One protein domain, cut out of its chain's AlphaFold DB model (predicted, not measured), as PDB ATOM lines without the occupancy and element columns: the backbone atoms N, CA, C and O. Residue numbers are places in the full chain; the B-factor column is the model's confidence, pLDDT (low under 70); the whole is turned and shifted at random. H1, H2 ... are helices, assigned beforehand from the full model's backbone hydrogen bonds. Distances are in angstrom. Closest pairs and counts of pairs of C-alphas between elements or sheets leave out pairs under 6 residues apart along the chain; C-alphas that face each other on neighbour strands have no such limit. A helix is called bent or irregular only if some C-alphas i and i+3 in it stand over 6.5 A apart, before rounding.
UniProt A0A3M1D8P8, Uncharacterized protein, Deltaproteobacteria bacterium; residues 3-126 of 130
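Overview. This is residues 3 to 126 of the 130 residues of an uncharacterized protein of Deltaproteobacteria bacterium (UniProt A0A3M1D8P8). A long helical arm, residues 3 to 19 of H1, sticks out from a compact helical body. At the core of the body H4, H5 and H6 form an up-and-down bundle; the hairpin of H2 and H3 packs on H4, and the short helices H7 and H9 pack on H5 and H6, with H8 near them. The printed part has 124 residues with nine named helices, H1 to H9 in order, and no named strand; its class is all helix. The whole is only just compact, close to loose, with a radius of gyration of the C-alphas of 16.1 A; it is elongated, spanning 56 by 36 by 24 A.

Along the chain. H1, residues 3 to 20, begins at C-alpha 3 (-16.967, -67.993, 30.400) and is 25.9 A long. H2 is residues 23 to 35, 19.1 A, and H3 residues 39 to 46. H4, residues 50 to 66, is 25.2 A long and irregular: C-alphas 51 and 54 are 7.1 A apart. H5 is residues 70 to 83, 20.1 A, beginning at C-alpha 70 (22.514, -52.318, 49.799). H6 is residues 88 to 100, 18.1 A. H7, residues 102 to 108, H8, residues 111 to 117, and H9, residues 120 to 125, follow; H9 ends at C-alpha 125 (0.858, -41.539, 53.540).

Arrangement. H1 touches no helix. H4 and H6 are the hubs, touching four helices each. In the bundle, each helix running against the one before, H4 and H5 form a hairpin at a shallow tilt of 16 degrees; the closest C-alphas, of Ile 61 and Ala 73, are 5.3 A apart. H5 and H6 form another at 34 degrees, only just shallow, with the C-alphas of Ala 81 and Ala 90 closest at 5.2 A. H2 and H3 are a hairpin at a shallow tilt of 25 degrees, closest at the C-alphas of Ala 28 and Ile 41, 5.1 A. H2 touches H4 with residues 25 to 29 alone, at a steep tilt of 52 degrees; the C-alphas of Val 29 and Ala 60 are closest, 6.7 A. H7 touches H5, closest at the C-alphas of Ala 74 and Glu 108, 6.3 A. H9 touches H6, closest at the C-alphas of Gln 91 and Ala 123, 5.0 A. H8 is close to H5 but not clearly touching, the C-alphas of Ala 81 and His 117 being closest at 6.6 A. Every O i to N i+4 pair is within hydrogen-bond range in H1, H3 and H5 to H9; H2 has 8 of 9 and H4 11 of 13.

Size, cuts and confidence. The C-alphas of Trp 3 and Asp 112, the two farthest apart, are 57.3 A apart. The printed part has no cut, and its links are tight. Residues 3 to 9, 11 to 23 and 126 have pLDDT under 70.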
ATOM      1  N   TRP A   3     -18.317 -67.542  30.788       57.53
ATOM      2  CA  TRP A   3     -16.967 -67.993  30.400       57.53
ATOM      3  C   TRP A   3     -16.101 -66.914  29.729       57.53
ATOM      4  O   TRP A   3     -14.875 -66.979  29.785       57.53
ATOM      5  N   ILE A   4     -16.724 -65.895  29.128       65.00
ATOM      6  CA  ILE A   4     -16.011 -64.800  28.453       65.00
ATOM      7  C   ILE A   4     -15.291 -63.916  29.480       65.00
ATOM      8  O   ILE A   4     -14.152 -63.521  29.251       65.00
ATOM      9  N   PHE A   5     -15.896 -63.669  30.646       56.47
ATOM     10  CA  PHE A   5     -15.280 -62.850  31.693       56.47
ATOM     11  C   PHE A   5     -14.058 -63.524  32.324       56.47
ATOM     12  O   PHE A   5     -13.065 -62.848  32.586       56.47
ATOM     13  N   VAL A   6     -14.083 -64.851  32.492       68.31
ATOM     14  CA  VAL A   6     -12.932 -65.617  33.005       68.31
ATOM     15  C   VAL A   6     -11.772 -65.600  32.006       68.31
ATOM     16  O   VAL A   6     -10.623 -65.389  32.397       68.31
ATOM     17  N   ALA A   7     -12.061 -65.746  30.709       68.19
ATOM     18  CA  ALA A   7     -11.044 -65.677  29.663       68.19
ATOM     19  C   ALA A   7     -10.412 -64.277  29.557       68.19
ATOM     20  O   ALA A   7      -9.191 -64.155  29.475       68.19
ATOM     21  N   VAL A   8     -11.220 -63.213  29.624       68.38
ATOM     22  CA  VAL A   8     -10.728 -61.827  29.572       68.38
ATOM     23  C   VAL A   8      -9.913 -61.478  30.820       68.38
ATOM     24  O   VAL A   8      -8.822 -60.922  30.693       68.38
ATOM     25  N   ALA A   9     -10.378 -61.853  32.016       67.00
ATOM     26  CA  ALA A   9      -9.634 -61.633  33.256       67.00
ATOM     27  C   ALA A   9      -8.286 -62.371  33.248       67.00
ATOM     28  O   ALA A   9      -7.268 -61.784  33.611       67.00
ATOM     29  N   GLY A  10      -8.254 -63.616  32.760       71.38
ATOM     30  CA  GLY A  10      -7.020 -64.390  32.608       71.38
ATOM     31  C   GLY A  10      -6.019 -63.739  31.651       71.38
ATOM     32  O   GLY A  10      -4.836 -63.644  31.972       71.38
ATOM     33  N   ILE A  11      -6.480 -63.221  30.508       69.94
ATOM     34  CA  ILE A  11      -5.616 -62.537  29.534       69.94
ATOM     35  C   ILE A  11      -5.038 -61.246  30.120       69.94
ATOM     36  O   ILE A  11      -3.843 -60.998  29.976       69.94
ATOM     37  N   VAL A  12      -5.841 -60.443  30.824       68.19
ATOM     38  CA  VAL A  12      -5.355 -59.214  31.475       68.19
ATOM     39  C   VAL A  12      -4.300 -59.543  32.528       68.19
ATOM     40  O   VAL A  12      -3.249 -58.908  32.554       68.19
ATOM     41  N   LEU A  13      -4.525 -60.573  33.345       61.03
ATOM     42  CA  LEU A  13      -3.585 -60.984  34.389       61.03
ATOM     43  C   LEU A  13      -2.267 -61.501  33.798       61.03
ATOM     44  O   LEU A  13      -1.201 -61.142  34.293       61.03
ATOM     45  N   ILE A  14      -2.323 -62.258  32.697       64.00
ATOM     46  CA  ILE A  14      -1.142 -62.738  31.964       64.00
ATOM     47  C   ILE A  14      -0.387 -61.580  31.301       64.00
ATOM     48  O   ILE A  14       0.835 -61.525  31.391       64.00
ATOM     49  N   VAL A  15      -1.077 -60.622  30.679       59.72
ATOM     50  CA  VAL A  15      -0.442 -59.440  30.070       59.72
ATOM     51  C   VAL A  15       0.206 -58.555  31.135       59.72
ATOM     52  O   VAL A  15       1.320 -58.071  30.935       59.72
ATOM     53  N   VAL A  16      -0.442 -58.386  32.290       60.16
ATOM     54  CA  VAL A  16       0.128 -57.681  33.444       60.16
ATOM     55  C   VAL A  16       1.348 -58.436  33.980       60.16
ATOM     56  O   VAL A  16       2.392 -57.819  34.179       60.16
ATOM     57  N   MET A  17       1.282 -59.766  34.120       55.31
ATOM     58  CA  MET A  17       2.425 -60.586  34.543       55.31
ATOM     59  C   MET A  17       3.603 -60.507  33.562       55.31
ATOM     60  O   MET A  17       4.737 -60.305  33.992       55.31
ATOM     61  N   LEU A  18       3.345 -60.612  32.255       53.81
ATOM     62  CA  LEU A  18       4.373 -60.549  31.209       53.81
ATOM     63  C   LEU A  18       4.968 -59.142  31.059       53.81
ATOM     64  O   LEU A  18       6.140 -59.007  30.713       53.81
ATOM     65  N   LYS A  19       4.207 -58.078  31.357       52.97
ATOM     66  CA  LYS A  19       4.767 -56.719  31.442       52.97
ATOM     67  C   LYS A  19       5.646 -56.523  32.679       52.97
ATOM     68  O   LYS A  19       6.671 -55.840  32.588       52.97
ATOM     69  N   VAL A  20       5.276 -57.124  33.814       54.00
ATOM     70  CA  VAL A  20       6.024 -57.032  35.081       54.00
ATOM     71  C   VAL A  20       7.374 -57.755  34.991       54.00
ATOM     72  O   VAL A  20       8.372 -57.257  35.515       54.00
ATOM     73  N   THR A  21       7.467 -58.847  34.234       51.03
ATOM     74  CA  THR A  21       8.725 -59.557  33.963       51.03
ATOM     75  C   THR A  21       9.373 -59.095  32.658       51.03
ATOM     76  O   THR A  21       9.642 -59.888  31.765       51.03
ATOM     77  N   SER A  22       9.684 -57.798  32.525       53.34
ATOM     78  CA  SER A  22      10.532 -57.342  31.412       53.34
ATOM     79  C   SER A  22      11.904 -58.040  31.484       53.34
ATOM     80  O   SER A  22      12.690 -57.716  32.381       53.34
ATOM     81  N   PRO A  23      12.251 -58.936  30.540       61.59
ATOM     82  CA  PRO A  23      13.439 -59.797  30.627       61.59
ATOM     83  C   PRO A  23      14.776 -59.032  30.575       61.59
ATOM     84  O   PRO A  23      15.842 -59.622  30.745       61.59
ATOM     85  N   GLY A  24      14.736 -57.714  30.353       85.50
ATOM     86  CA  GLY A  24      15.905 -56.837  30.381       85.50
ATOM     87  C   GLY A  24      16.281 -56.305  31.767       85.50
ATOM     88  O   GLY A  24      17.465 -56.084  32.002       85.50
ATOM     89  N   LEU A  25      15.324 -56.109  32.685       91.94
ATOM     90  CA  LEU A  25      15.624 -55.430  33.955       91.94
ATOM     91  C   LEU A  25      16.439 -56.321  34.897       91.94
ATOM     92  O   LEU A  25      17.416 -55.850  35.464       91.94
ATOM     93  N   GLY A  26      16.109 -57.613  34.995       93.00
ATOM     94  CA  GLY A  26      16.896 -58.560  35.796       93.00
ATOM     95  C   GLY A  26      18.345 -58.657  35.314       93.00
ATOM     96  O   GLY A  26      19.267 -58.439  36.088       93.00
ATOM     97  N   LYS A  27      18.554 -58.811  33.998       94.12
ATOM     98  CA  LYS A  27      19.903 -58.806  33.401       94.12
ATOM     99  C   LYS A  27      20.646 -57.485  33.607       94.12
ATOM    100  O   LYS A  27      21.872 -57.463  33.651       94.12
ATOM    101  N   ALA A  28      19.929 -56.363  33.651       96.38
ATOM    102  CA  ALA A  28      20.523 -55.071  33.964       96.38
ATOM    103  C   ALA A  28      20.964 -54.994  35.432       96.38
ATOM    104  O   ALA A  28      22.057 -54.504  35.688       96.38
ATOM    105  N   VAL A  29      20.167 -55.529  36.362       96.75
ATOM    106  CA  VAL A  29      20.541 -55.657  37.779       96.75
ATOM    107  C   VAL A  29      21.770 -56.554  37.935       96.75
ATOM    108  O   VAL A  29      22.721 -56.147  38.590       96.75
ATOM    109  N   ASP A  30      21.812 -57.712  37.272       96.06
ATOM    110  CA  ASP A  30      22.967 -58.619  37.344       96.06
ATOM    111  C   ASP A  30      24.251 -57.946  36.840       96.06
ATOM    112  O   ASP A  30      25.297 -58.024  37.483       96.06
ATOM    113  N   ARG A  31      24.172 -57.232  35.706       96.50
ATOM    114  CA  ARG A  31      25.308 -56.461  35.176       96.50
ATOM    115  C   ARG A  31      25.725 -55.338  36.119       96.50
ATOM    116  O   ARG A  31      26.917 -55.154  36.332       96.50
ATOM    117  N   ALA A  32      24.761 -54.625  36.694       97.50
ATOM    118  CA  ALA A  32      25.025 -53.563  37.655       97.50
ATOM    119  C   ALA A  32      25.756 -54.079  38.900       97.50
ATOM    120  O   ALA A  32      26.718 -53.467  39.351       97.50
ATOM    121  N   VAL A  33      25.352 -55.245  39.409       97.75
ATOM    122  CA  VAL A  33      26.021 -55.919  40.527       97.75
ATOM    123  C   VAL A  33      27.445 -56.329  40.160       97.75
ATOM    124  O   VAL A  33      28.366 -56.074  40.929       97.75
ATOM    125  N   GLN A  34      27.647 -56.928  38.984       97.50
ATOM    126  CA  GLN A  34      28.978 -57.339  38.522       97.50
ATOM    127  C   GLN A  34      29.938 -56.156  38.334       97.50
ATOM    128  O   GLN A  34      31.145 -56.322  38.483       97.50
ATOM    129  N   GLN A  35      29.409 -54.984  37.982       97.38
ATOM    130  CA  GLN A  35      30.183 -53.782  37.662       97.38
ATOM    131  C   GLN A  35      30.266 -52.779  38.826       97.38
ATOM    132  O   GLN A  35      30.961 -51.778  38.697       97.38
ATOM    133  N   ASP A  36      29.557 -53.028  39.933       96.81
ATOM    134  CA  ASP A  36      29.287 -52.054  41.006       96.81
ATOM    135  C   ASP A  36      28.799 -50.679  40.489       96.81
ATOM    136  O   ASP A  36      29.112 -49.616  41.035       96.81
ATOM    137  N   ASP A  37      27.974 -50.699  39.438       97.25
ATOM    138  CA  ASP A  37      27.469 -49.506  38.756       97.25
ATOM    139  C   ASP A  37      25.961 -49.600  38.494       97.25
ATOM    140  O   ASP A  37      25.467 -50.586  37.962       97.25
ATOM    141  N   ILE A  38      25.205 -48.550  38.825       98.00
ATOM    142  CA  ILE A  38      23.755 -48.488  38.590       98.00
ATOM    143  C   ILE A  38      23.383 -48.154  37.138       98.00
ATOM    144  O   ILE A  38      22.215 -48.309  36.769       98.00
ATOM    145  N   THR A  39      24.335 -47.708  36.311       97.94
ATOM    146  CA  THR A  39      24.095 -47.270  34.924       97.94
ATOM    147  C   THR A  39      23.284 -48.274  34.096       97.94
ATOM    148  O   THR A  39      22.283 -47.860  33.505       97.94
ATOM    149  N   PRO A  40      23.580 -49.594  34.101       97.56
ATOM    150  CA  PRO A  40      22.801 -50.557  33.323       97.56
ATOM    151  C   PRO A  40      21.316 -50.592  33.709       97.56
ATOM    152  O   PRO A  40      20.461 -50.814  32.849       97.56
ATOM    153  N   ILE A  41      21.000 -50.375  34.995       97.56
ATOM    154  CA  ILE A  41      19.621 -50.323  35.496       97.56
ATOM    155  C   ILE A  41      18.948 -49.044  35.009       97.56
ATOM    156  O   ILE A  41      17.853 -49.118  34.457       97.56
ATOM    157  N   VAL A  42      19.604 -47.891  35.173       97.44
ATOM    158  CA  VAL A  42      19.067 -46.590  34.743       97.44
ATOM    159  C   VAL A  42      18.761 -46.612  33.245       97.44
ATOM    160  O   VAL A  42      17.640 -46.313  32.847       97.44
ATOM    161  N   GLU A  43      19.691 -47.081  32.411       96.12
ATOM    162  CA  GLU A  43      19.475 -47.221  30.965       96.12
ATOM    163  C   GLU A  43      18.290 -48.133  30.619       96.12
ATOM    164  O   GLU A  43      17.558 -47.886  29.658       96.12
ATOM    165  N   ALA A  44      18.104 -49.221  31.372       95.62
ATOM    166  CA  ALA A  44      16.989 -50.137  31.164       95.62
ATOM    167  C   ALA A  44      15.646 -49.517  31.580       95.62
ATOM    168  O   ALA A  44      14.629 -49.782  30.936       95.62
ATOM    169  N   VAL A  45      15.636 -48.693  32.631       95.50
ATOM    170  CA  VAL A  45      14.443 -47.985  33.105       95.50
ATOM    171  C   VAL A  45      14.073 -46.835  32.169       95.50
ATOM    172  O   VAL A  45      12.908 -46.712  31.809       95.50
ATOM    173  N   GLU A  46      15.036 -46.046  31.698       94.12
ATOM    174  CA  GLU A  46      14.782 -44.894  30.818       94.12
ATOM    175  C   GLU A  46      14.172 -45.287  29.463       94.12
ATOM    176  O   GLU A  46      13.422 -44.515  28.865       94.12
ATOM    177  N   LYS A  47      14.407 -46.524  29.005       94.56
ATOM    178  CA  LYS A  47      13.754 -47.094  27.813       94.56
ATOM    179  C   LYS A  47      12.253 -47.352  27.994       94.56
ATOM    180  O   LYS A  47      11.570 -47.641  27.013       94.56
ATOM    181  N   LYS A  48      11.732 -47.298  29.223       92.75
ATOM    182  CA  LYS A  48      10.306 -47.490  29.518       92.75
ATOM    183  C   LYS A  48       9.527 -46.174  29.409       92.75
ATOM    184  O   LYS A  48      10.109 -45.104  29.623       92.75
ATOM    185  N   PRO A  49       8.206 -46.241  29.140       94.19
ATOM    186  CA  PRO A  49       7.330 -45.075  29.220       94.19
ATOM    187  C   PRO A  49       7.442 -44.401  30.587       94.19
ATOM    188  O   PRO A  49       7.528 -45.096  31.598       94.19
ATOM    189  N   GLU A  50       7.400 -43.070  30.622       92.00
ATOM    190  CA  GLU A  50       7.630 -42.267  31.832       92.00
ATOM    191  C   GLU A  50       6.777 -42.715  33.029       92.00
ATOM    192  O   GLU A  50       7.302 -42.916  34.122       92.00
ATOM    193  N   ALA A  51       5.495 -43.002  32.791       90.56
ATOM    194  CA  ALA A  51       4.565 -43.486  33.810       90.56
ATOM    195  C   ALA A  51       4.950 -44.853  34.422       90.56
ATOM    196  O   ALA A  51       4.583 -45.146  35.557       90.56
ATOM    197  N   GLU A  52       5.692 -45.700  33.700       92.88
ATOM    198  CA  GLU A  52       6.131 -47.018  34.182       92.88
ATOM    199  C   GLU A  52       7.498 -46.968  34.896       92.88
ATOM    200  O   GLU A  52       7.878 -47.933  35.572       92.88
ATOM    201  N   ARG A  53       8.255 -45.866  34.772       94.69
ATOM    202  CA  ARG A  53       9.629 -45.765  35.300       94.69
ATOM    203  C   ARG A  53       9.704 -45.888  36.824       94.69
ATOM    204  O   ARG A  53      10.516 -46.700  37.274       94.69
ATOM    205  N   PRO A  54       8.868 -45.206  37.638       94.50
ATOM    206  CA  PRO A  54       8.915 -45.362  39.096       94.50
ATOM    207  C   PRO A  54       8.691 -46.809  39.554       94.50
ATOM    208  O   PRO A  54       9.383 -47.298  40.446       94.50
ATOM    209  N   SER A  55       7.774 -47.528  38.900       93.38
ATOM    210  CA  SER A  55       7.522 -48.947  39.172       93.38
ATOM    211  C   SER A  55       8.713 -49.829  38.793       93.38
ATOM    212  O   SER A  55       9.046 -50.763  39.523       93.38
ATOM    213  N   ALA A  56       9.394 -49.527  37.684       95.75
ATOM    214  CA  ALA A  56      10.604 -50.242  37.285       95.75
ATOM    215  C   ALA A  56      11.773 -49.994  38.254       95.75
ATOM    216  O   ALA A  56      12.444 -50.951  38.643       95.75
ATOM    217  N   TYR A  57      11.962 -48.751  38.715       97.06
ATOM    218  CA  TYR A  57      12.901 -48.441  39.797       97.06
ATOM    219  C   TYR A  57      12.560 -49.225  41.064       97.06
ATOM    220  O   TYR A  57      13.437 -49.885  41.612       97.06
ATOM    221  N   ASN A  58      11.295 -49.220  41.498       96.31
ATOM    222  CA  ASN A  58      10.863 -49.967  42.679       96.31
ATOM    223  C   ASN A  58      11.250 -51.446  42.589       96.31
ATOM    224  O   ASN A  58      11.799 -52.008  43.532       96.31
ATOM    225  N   HIS A  59      10.988 -52.070  41.440       96.12
ATOM    226  CA  HIS A  59      11.321 -53.470  41.224       96.12
ATOM    227  C   HIS A  59      12.835 -53.715  41.311       96.12
ATOM    228  O   HIS A  59      13.261 -54.598  42.054       96.12
ATOM    229  N   ALA A  60      13.652 -52.903  40.633       97.19
ATOM    230  CA  ALA A  60      15.108 -53.029  40.683       97.19
ATOM    231  C   ALA A  60      15.676 -52.787  42.093       97.19
ATOM    232  O   ALA A  60      16.524 -53.553  42.551       97.19
ATOM    233  N   ILE A  61      15.169 -51.781  42.816       97.88
ATOM    234  CA  ILE A  61      15.559 -51.513  44.207       97.88
ATOM    235  C   ILE A  61      15.197 -52.711  45.088       97.88
ATOM    236  O   ILE A  61      16.049 -53.166  45.843       97.88
ATOM    237  N   ARG A  62      13.990 -53.289  44.957       96.88
ATOM    238  CA  ARG A  62      13.604 -54.516  45.684       96.88
ATOM    239  C   ARG A  62      14.539 -55.684  45.387       96.88
ATOM    240  O   ARG A  62      14.921 -56.385  46.316       96.88
ATOM    241  N   MET A  63      14.924 -55.893  44.127       96.25
ATOM    242  CA  MET A  63      15.859 -56.960  43.758       96.25
ATOM    243  C   MET A  63      17.216 -56.771  44.439       96.25
ATOM    244  O   MET A  63      17.672 -57.685  45.124       96.25
ATOM    245  N   LEU A  64      17.818 -55.581  44.328       97.75
ATOM    246  CA  LEU A  64      19.089 -55.250  44.986       97.75
ATOM    247  C   LEU A  64      18.981 -55.356  46.513       97.75
ATOM    248  O   LEU A  64      19.883 -55.857  47.181       97.75
ATOM    249  N   TRP A  65      17.850 -54.928  47.074       96.88
ATOM    250  CA  TRP A  65      17.580 -54.990  48.505       96.88
ATOM    251  C   TRP A  65      17.481 -56.441  48.997       96.88
ATOM    252  O   TRP A  65      18.090 -56.801  50.002       96.88
ATOM    253  N   ASN A  66      16.752 -57.299  48.293       95.44
ATOM    254  CA  ASN A  66      16.559 -58.694  48.694       95.44
ATOM    255  C   ASN A  66      17.811 -59.558  48.486       95.44
ATOM    256  O   ASN A  66      17.954 -60.591  49.132       95.44
ATOM    257  N   THR A  67      18.726 -59.125  47.620       96.38
ATOM    258  CA  THR A  67      20.015 -59.787  47.350       96.38
ATOM    259  C   THR A  67      21.184 -59.147  48.106       96.38
ATOM    260  O   THR A  67      22.338 -59.448  47.829       96.38
ATOM    261  N   TYR A  68      20.900 -58.298  49.102       95.94
ATOM    262  CA  TYR A  68      21.884 -57.652  49.983       95.94
ATOM    263  C   TYR A  68      22.876 -56.695  49.298       95.94
ATOM    264  O   TYR A  68      23.831 -56.239  49.925       95.94
ATOM    265  N   HIS A  69      22.610 -56.262  48.065       97.56
ATOM    266  CA  HIS A  69      23.376 -55.214  47.383       97.56
ATOM    267  C   HIS A  69      22.922 -53.809  47.825       97.56
ATOM    268  O   HIS A  69      22.489 -52.978  47.022       97.56
ATOM    269  N   ARG A  70      23.011 -53.541  49.138       96.88
ATOM    270  CA  ARG A  70      22.514 -52.318  49.799       96.88
ATOM    271  C   ARG A  70      23.104 -51.031  49.221       96.88
ATOM    272  O   ARG A  70      22.359 -50.080  49.014       96.88
ATOM    273  N   GLY A  71      24.408 -51.005  48.935       97.75
ATOM    274  CA  GLY A  71      25.087 -49.827  48.375       97.75
ATOM    275  C   GLY A  71      24.535 -49.424  47.007       97.75
ATOM    276  O   GLY A  71      24.155 -48.275  46.800       97.75
ATOM    277  N   LEU A  72      24.381 -50.388  46.095       98.12
ATOM    278  CA  LEU A  72      23.756 -50.149  44.790       98.12
ATOM    279  C   LEU A  72      22.289 -49.740  44.925       98.12
ATOM    280  O   LEU A  72      21.843 -48.833  44.225       98.12
ATOM    281  N   ALA A  73      21.550 -50.361  45.852       98.38
ATOM    282  CA  ALA A  73      20.182 -49.949  46.146       98.38
ATOM    283  C   ALA A  73      20.138 -48.480  46.597       98.38
ATOM    284  O   ALA A  73      19.330 -47.719  46.080       98.38
ATOM    285  N   ALA A  74      21.039 -48.050  47.483       98.19
ATOM    286  CA  ALA A  74      21.135 -46.666  47.951       98.19
ATOM    287  C   ALA A  74      21.435 -45.675  46.814       98.19
ATOM    288  O   ALA A  74      20.722 -44.679  46.665       98.19
ATOM    289  N   LYS A  75      22.430 -45.981  45.968       98.25
ATOM    290  CA  LYS A  75      22.758 -45.189  44.769       98.25
ATOM    291  C   LYS A  75      21.539 -45.056  43.846       98.25
ATOM    292  O   LYS A  75      21.235 -43.967  43.359       98.25
ATOM    293  N   LEU A  76      20.793 -46.145  43.648       98.12
ATOM    294  CA  LEU A  76      19.601 -46.162  42.801       98.12
ATOM    295  C   LEU A  76      18.418 -45.399  43.425       98.12
ATOM    296  O   LEU A  76      17.716 -44.683  42.715       98.12
ATOM    297  N   ILE A  77      18.227 -45.493  44.745       98.12
ATOM    298  CA  ILE A  77      17.230 -44.712  45.499       98.12
ATOM    299  C   ILE A  77      17.513 -43.216  45.355       98.12
ATOM    300  O   ILE A  77      16.590 -42.446  45.089       98.12
ATOM    301  N   ARG A  78      18.783 -42.802  45.465       98.00
ATOM    302  CA  ARG A  78      19.193 -41.412  45.235       98.00
ATOM    303  C   ARG A  78      18.793 -40.942  43.841       98.00
ATOM    304  O   ARG A  78      18.195 -39.878  43.707       98.00
ATOM    305  N   HIS A  79      19.091 -41.746  42.819       97.81
ATOM    306  CA  HIS A  79      18.763 -41.417  41.434       97.81
ATOM    307  C   HIS A  79      17.245 -41.307  41.210       97.81
ATOM    308  O   HIS A  79      16.776 -40.344  40.602       97.81
ATOM    309  N   LEU A  80      16.465 -42.243  41.763       97.25
ATOM    310  CA  LEU A  80      15.001 -42.197  41.740       97.25
ATOM    311  C   LEU A  80      14.476 -40.904  42.382       97.25
ATOM    312  O   LEU A  80      13.669 -40.207  41.773       97.25
ATOM    313  N   ALA A  81      14.950 -40.561  43.580       96.62
ATOM    314  CA  ALA A  81      14.506 -39.371  44.304       96.62
ATOM    315  C   ALA A  81      14.899 -38.057  43.608       96.62
ATOM    316  O   ALA A  81      14.165 -37.082  43.709       96.62
ATOM    317  N   GLN A  82      16.008 -38.022  42.863       96.44
ATOM    318  CA  GLN A  82      16.397 -36.850  42.065       96.44
ATOM    319  C   GLN A  82      15.462 -36.593  40.882       96.44
ATOM    320  O   GLN A  82      15.251 -35.446  40.498       96.44
ATOM    321  N   LYS A  83      14.952 -37.659  40.262       95.25
ATOM    322  CA  LYS A  83      14.139 -37.575  39.040       95.25
ATOM    323  C   LYS A  83      12.643 -37.538  39.324       95.25
ATOM    324  O   LYS A  83      11.893 -36.931  38.571       95.25
ATOM    325  N   HIS A  84      12.220 -38.192  40.398       93.56
ATOM    326  CA  HIS A  84      10.822 -38.448  40.710       93.56
ATOM    327  C   HIS A  84      10.542 -38.183  42.194       93.56
ATOM    328  O   HIS A  84       9.965 -39.023  42.874       93.56
ATOM    329  N   VAL A  85      10.972 -37.034  42.725       91.50
ATOM    330  CA  VAL A  85      10.860 -36.722  44.163       91.50
ATOM    331  C   VAL A  85       9.423 -36.828  44.691       91.50
ATOM    332  O   VAL A  85       9.200 -37.332  45.786       91.50
ATOM    333  N   GLU A  86       8.438 -36.429  43.890       89.50
ATOM    334  CA  GLU A  86       7.033 -36.356  44.305       89.50
ATOM    335  C   GLU A  86       6.330 -37.721  44.318       89.50
ATOM    336  O   GLU A  86       5.227 -37.849  44.850       89.50
ATOM    337  N   VAL A  87       6.941 -38.765  43.741       91.25
ATOM    338  CA  VAL A  87       6.277 -40.070  43.669       91.25
ATOM    339  C   VAL A  87       6.375 -40.786  45.023       91.25
ATOM    340  O   VAL A  87       7.469 -40.892  45.589       91.25
ATOM    341  N   PRO A  88       5.277 -41.374  45.535       93.19
ATOM    342  CA  PRO A  88       5.274 -42.035  46.843       93.19
ATOM    343  C   PRO A  88       6.346 -43.124  46.998       93.19
ATOM    344  O   PRO A  88       6.920 -43.298  48.068       93.19
ATOM    345  N   ILE A  89       6.671 -43.828  45.908       93.00
ATOM    346  CA  ILE A  89       7.708 -44.867  45.887       93.00
ATOM    347  C   ILE A  89       9.089 -44.299  46.252       93.00
ATOM    348  O   ILE A  89       9.841 -44.960  46.968       93.00
ATOM    349  N   ALA A  90       9.436 -43.090  45.794       95.31
ATOM    350  CA  ALA A  90      10.715 -42.470  46.135       95.31
ATOM    351  C   ALA A  90      10.789 -42.180  47.640       95.31
ATOM    352  O   ALA A  90      11.760 -42.544  48.302       95.31
ATOM    353  N   GLN A  91       9.716 -41.615  48.195       95.75
ATOM    354  CA  GLN A  91       9.614 -41.261  49.611       95.75
ATOM    355  C   GLN A  91       9.607 -42.488  50.526       95.75
ATOM    356  O   GLN A  91      10.272 -42.495  51.565       95.75
ATOM    357  N   TYR A  92       8.932 -43.560  50.103       95.50
ATOM    358  CA  TYR A  92       8.989 -44.860  50.764       95.50
ATOM    359  C   TYR A  92      10.433 -45.358  50.888       95.50
ATOM    360  O   TYR A  92      10.867 -45.713  51.981       95.50
ATOM    361  N   TRP A  93      11.204 -45.347  49.797       96.81
ATOM    362  CA  TRP A  93      12.574 -45.855  49.825       96.81
ATOM    363  C   TRP A  93      13.543 -44.965  50.601       96.81
ATOM    364  O   TRP A  93      14.407 -45.501  51.296       96.81
ATOM    365  N   LEU A  94      13.383 -43.638  50.541       97.00
ATOM    366  CA  LEU A  94      14.144 -42.708  51.384       97.00
ATOM    367  C   LEU A  94      13.892 -42.989  52.869       97.00
ATOM    368  O   LEU A  94      14.838 -43.140  53.641       97.00
ATOM    369  N   LYS A  95      12.625 -43.138  53.269       95.88
ATOM    370  CA  LYS A  95      12.264 -43.520  54.639       95.88
ATOM    371  C   LYS A  95      12.864 -44.872  55.019       95.88
ATOM    372  O   LYS A  95      13.496 -44.986  56.067       95.88
ATOM    373  N   GLN A  96      12.709 -45.872  54.156       96.50
ATOM    374  CA  GLN A  96      13.150 -47.238  54.418       96.50
ATOM    375  C   GLN A  96      14.664 -47.325  54.627       96.50
ATOM    376  O   GLN A  96      15.113 -47.952  55.584       96.50
ATOM    377  N   ILE A  97      15.469 -46.684  53.774       97.06
ATOM    378  CA  ILE A  97      16.926 -46.735  53.922       97.06
ATOM    379  C   ILE A  97      17.408 -45.969  55.157       97.06
ATOM    380  O   ILE A  97      18.308 -46.447  55.839       97.06
ATOM    381  N   MET A  98      16.781 -44.840  55.508       96.25
ATOM    382  CA  MET A  98      17.101 -44.123  56.748       96.25
ATOM    383  C   MET A  98      16.774 -44.945  58.000       96.25
ATOM    384  O   MET A  98      17.506 -44.874  58.983       96.25
ATOM    385  N   GLN A  99      15.686 -45.720  57.973       95.88
ATOM    386  CA  GLN A  99      15.259 -46.541  59.107       95.88
ATOM    387  C   GLN A  99      16.084 -47.822  59.252       95.88
ATOM    388  O   GLN A  99      16.460 -48.181  60.365       95.88
ATOM    389  N   VAL A 100      16.350 -48.514  58.144       96.88
ATOM    390  CA  VAL A 100      17.004 -49.830  58.170       96.88
ATOM    391  C   VAL A 100      18.528 -49.713  58.110       96.88
ATOM    392  O   VAL A 100      19.221 -50.466  58.785       96.88
ATOM    393  N   GLU A 101      19.065 -48.766  57.338       96.31
ATOM    394  CA  GLU A 101      20.502 -48.630  57.057       96.31
ATOM    395  C   GLU A 101      20.985 -47.171  57.247       96.31
ATOM    396  O   GLU A 101      21.512 -46.557  56.313       96.31
ATOM    397  N   PRO A 102      20.848 -46.566  58.444       96.25
ATOM    398  CA  PRO A 102      21.079 -45.131  58.656       96.25
ATOM    399  C   PRO A 102      22.502 -44.674  58.305       96.25
ATOM    400  O   PRO A 102      22.702 -43.569  57.801       96.25
ATOM    401  N   ARG A 103      23.509 -45.529  58.541       96.62
ATOM    402  CA  ARG A 103      24.906 -45.228  58.185       96.62
ATOM    403  C   ARG A 103      25.083 -45.127  56.672       96.62
ATOM    404  O   ARG A 103      25.706 -44.181  56.199       96.62
ATOM    405  N   LEU A 104      24.499 -46.068  55.931       95.94
ATOM    406  CA  LEU A 104      24.561 -46.081  54.475       95.94
ATOM    407  C   LEU A 104      23.745 -44.934  53.877       95.94
ATOM    408  O   LEU A 104      24.209 -44.283  52.950       95.94
ATOM    409  N   ALA A 105      22.568 -44.642  54.439       96.44
ATOM    410  CA  ALA A 105      21.774 -43.485  54.043       96.44
ATOM    411  C   ALA A 105      22.590 -42.189  54.167       96.44
ATOM    412  O   ALA A 105      22.653 -41.408  53.220       96.44
ATOM    413  N   LYS A 106      23.291 -41.989  55.292       95.81
ATOM    414  CA  LYS A 106      24.158 -40.820  55.479       95.81
ATOM    415  C   LYS A 106      25.328 -40.786  54.491       95.81
ATOM    416  O   LYS A 106      25.652 -39.719  53.983       95.81
ATOM    417  N   GLN A 107      25.951 -41.930  54.218       96.69
ATOM    418  CA  GLN A 107      27.085 -42.032  53.296       96.69
ATOM    419  C   GLN A 107      26.685 -41.759  51.839       96.69
ATOM    420  O   GLN A 107      27.337 -40.973  51.159       96.69
ATOM    421  N   GLU A 108      25.625 -42.407  51.357       96.00
ATOM    422  CA  GLU A 108      25.263 -42.412  49.935       96.00
ATOM    423  C   GLU A 108      24.327 -41.264  49.561       96.00
ATOM    424  O   GLU A 108      24.400 -40.744  48.447       96.00
ATOM    425  N   LEU A 109      23.440 -40.849  50.469       96.19
ATOM    426  CA  LEU A 109      22.497 -39.757  50.227       96.19
ATOM    427  C   LEU A 109      23.076 -38.438  50.740       96.19
ATOM    428  O   LEU A 109      23.178 -37.479  49.977       96.19
ATOM    429  N   GLY A 110      23.527 -38.420  51.995       94.88
ATOM    430  CA  GLY A 110      23.991 -37.217  52.684       94.88
ATOM    431  C   GLY A 110      22.847 -36.385  53.268       94.88
ATOM    432  O   GLY A 110      21.726 -36.379  52.753       94.88
ATOM    433  N   ASP A 111      23.141 -35.657  54.346       93.69
ATOM    434  CA  ASP A 111      22.140 -34.895  55.106       93.69
ATOM    435  C   ASP A 111      21.487 -33.792  54.245       93.69
ATOM    436  O   ASP A 111      20.264 -33.649  54.235       93.69
ATOM    437  N   ASP A 112      22.280 -33.089  53.428       95.69
ATOM    438  CA  ASP A 112      21.786 -32.058  52.501       95.69
ATOM    439  C   ASP A 112      20.811 -32.612  51.458       95.69
ATOM    440  O   ASP A 112      19.849 -31.946  51.068       95.69
ATOM    441  N   PHE A 113      21.064 -33.826  50.969       96.50
ATOM    442  CA  PHE A 113      20.197 -34.456  49.983       96.50
ATOM    443  C   PHE A 113      18.854 -34.812  50.604       96.50
ATOM    444  O   PHE A 113      17.811 -34.491  50.028       96.50
ATOM    445  N   LEU A 114      18.896 -35.444  51.780       93.94
ATOM    446  CA  LEU A 114      17.717 -35.840  52.534       93.94
ATOM    447  C   LEU A 114      16.867 -34.623  52.890       93.94
ATOM    448  O   LEU A 114      15.667 -34.651  52.657       93.94
ATOM    449  N   HIS A 115      17.475 -33.526  53.341       93.31
ATOM    450  CA  HIS A 115      16.736 -32.305  53.662       93.31
ATOM    451  C   HIS A 115      15.985 -31.714  52.456       93.31
ATOM    452  O   HIS A 115      14.912 -31.144  52.619       93.31
ATOM    453  N   ARG A 116      16.531 -31.855  51.240       94.44
ATOM    454  CA  ARG A 116      15.919 -31.316  50.013       94.44
ATOM    455  C   ARG A 116      14.887 -32.238  49.369       94.44
ATOM    456  O   ARG A 116      13.999 -31.740  48.689       94.44
ATOM    457  N   HIS A 117      15.041 -33.554  49.507       94.50
ATOM    458  CA  HIS A 117      14.253 -34.527  48.738       94.50
ATOM    459  C   HIS A 117      13.332 -35.390  49.598       94.50
ATOM    460  O   HIS A 117      12.449 -36.040  49.046       94.50
ATOM    461  N   TYR A 118      13.522 -35.443  50.916       92.50
ATOM    462  CA  TYR A 118      12.642 -36.206  51.791       92.50
ATOM    463  C   TYR A 118      11.445 -35.359  52.225       92.50
ATOM    464  O   TYR A 118      11.602 -34.343  52.897       92.50
ATOM    465  N   MET A 119      10.251 -35.817  51.859       90.50
ATOM    466  CA  MET A 119       8.962 -35.193  52.152       90.50
ATOM    467  C   MET A 119       8.212 -36.077  53.161       90.50
ATOM    468  O   MET A 119       7.534 -37.036  52.761       90.50
ATOM    469  N   PRO A 120       8.373 -35.841  54.478       84.75
ATOM    470  CA  PRO A 120       7.868 -36.742  55.514       84.75
ATOM    471  C   PRO A 120       6.348 -36.942  55.453       84.75
ATOM    472  O   PRO A 120       5.867 -38.037  55.741       84.75
ATOM    473  N   GLU A 121       5.590 -35.933  55.027       84.38
ATOM    474  CA  GLU A 121       4.141 -35.993  54.827       84.38
ATOM    475  C   GLU A 121       3.724 -37.006  53.745       84.38
ATOM    476  O   GLU A 121       2.789 -37.792  53.937       84.38
ATOM    477  N   VAL A 122       4.468 -37.076  52.638       79.44
ATOM    478  CA  VAL A 122       4.230 -38.057  51.569       79.44
ATOM    479  C   VAL A 122       4.632 -39.454  52.046       79.44
ATOM    480  O   VAL A 122       3.896 -40.421  51.845       79.44
ATOM    481  N   ALA A 123       5.754 -39.566  52.763       77.00
ATOM    482  CA  ALA A 123       6.241 -40.834  53.303       77.00
ATOM    483  C   ALA A 123       5.347 -41.419  54.418       77.00
ATOM    484  O   ALA A 123       5.334 -42.634  54.638       77.00
ATOM    485  N   ALA A 124       4.617 -40.572  55.152       75.94
ATOM    486  CA  ALA A 124       3.632 -40.988  56.154       75.94
ATOM    487  C   ALA A 124       2.357 -41.561  55.516       75.94
ATOM    488  O   ALA A 124       1.721 -42.438  56.094       75.94
ATOM    489  N   SER A 125       2.027 -41.098  54.309       73.75
ATOM    490  CA  SER A 125       0.858 -41.539  53.540       73.75
ATOM    491  C   SER A 125       1.055 -42.927  52.907       73.75
ATOM    492  O   SER A 125       0.089 -43.608  52.561       73.75
ATOM    493  N   CYS A 126       2.306 -43.383  52.779       65.38
ATOM    494  CA  CYS A 126       2.637 -44.749  52.387       65.38
ATOM    495  C   CYS A 126       2.371 -45.711  53.559       65.38
ATOM    496  O   CYS A 126       3.230 -45.912  54.420       65.38
TER     497      CYS A 126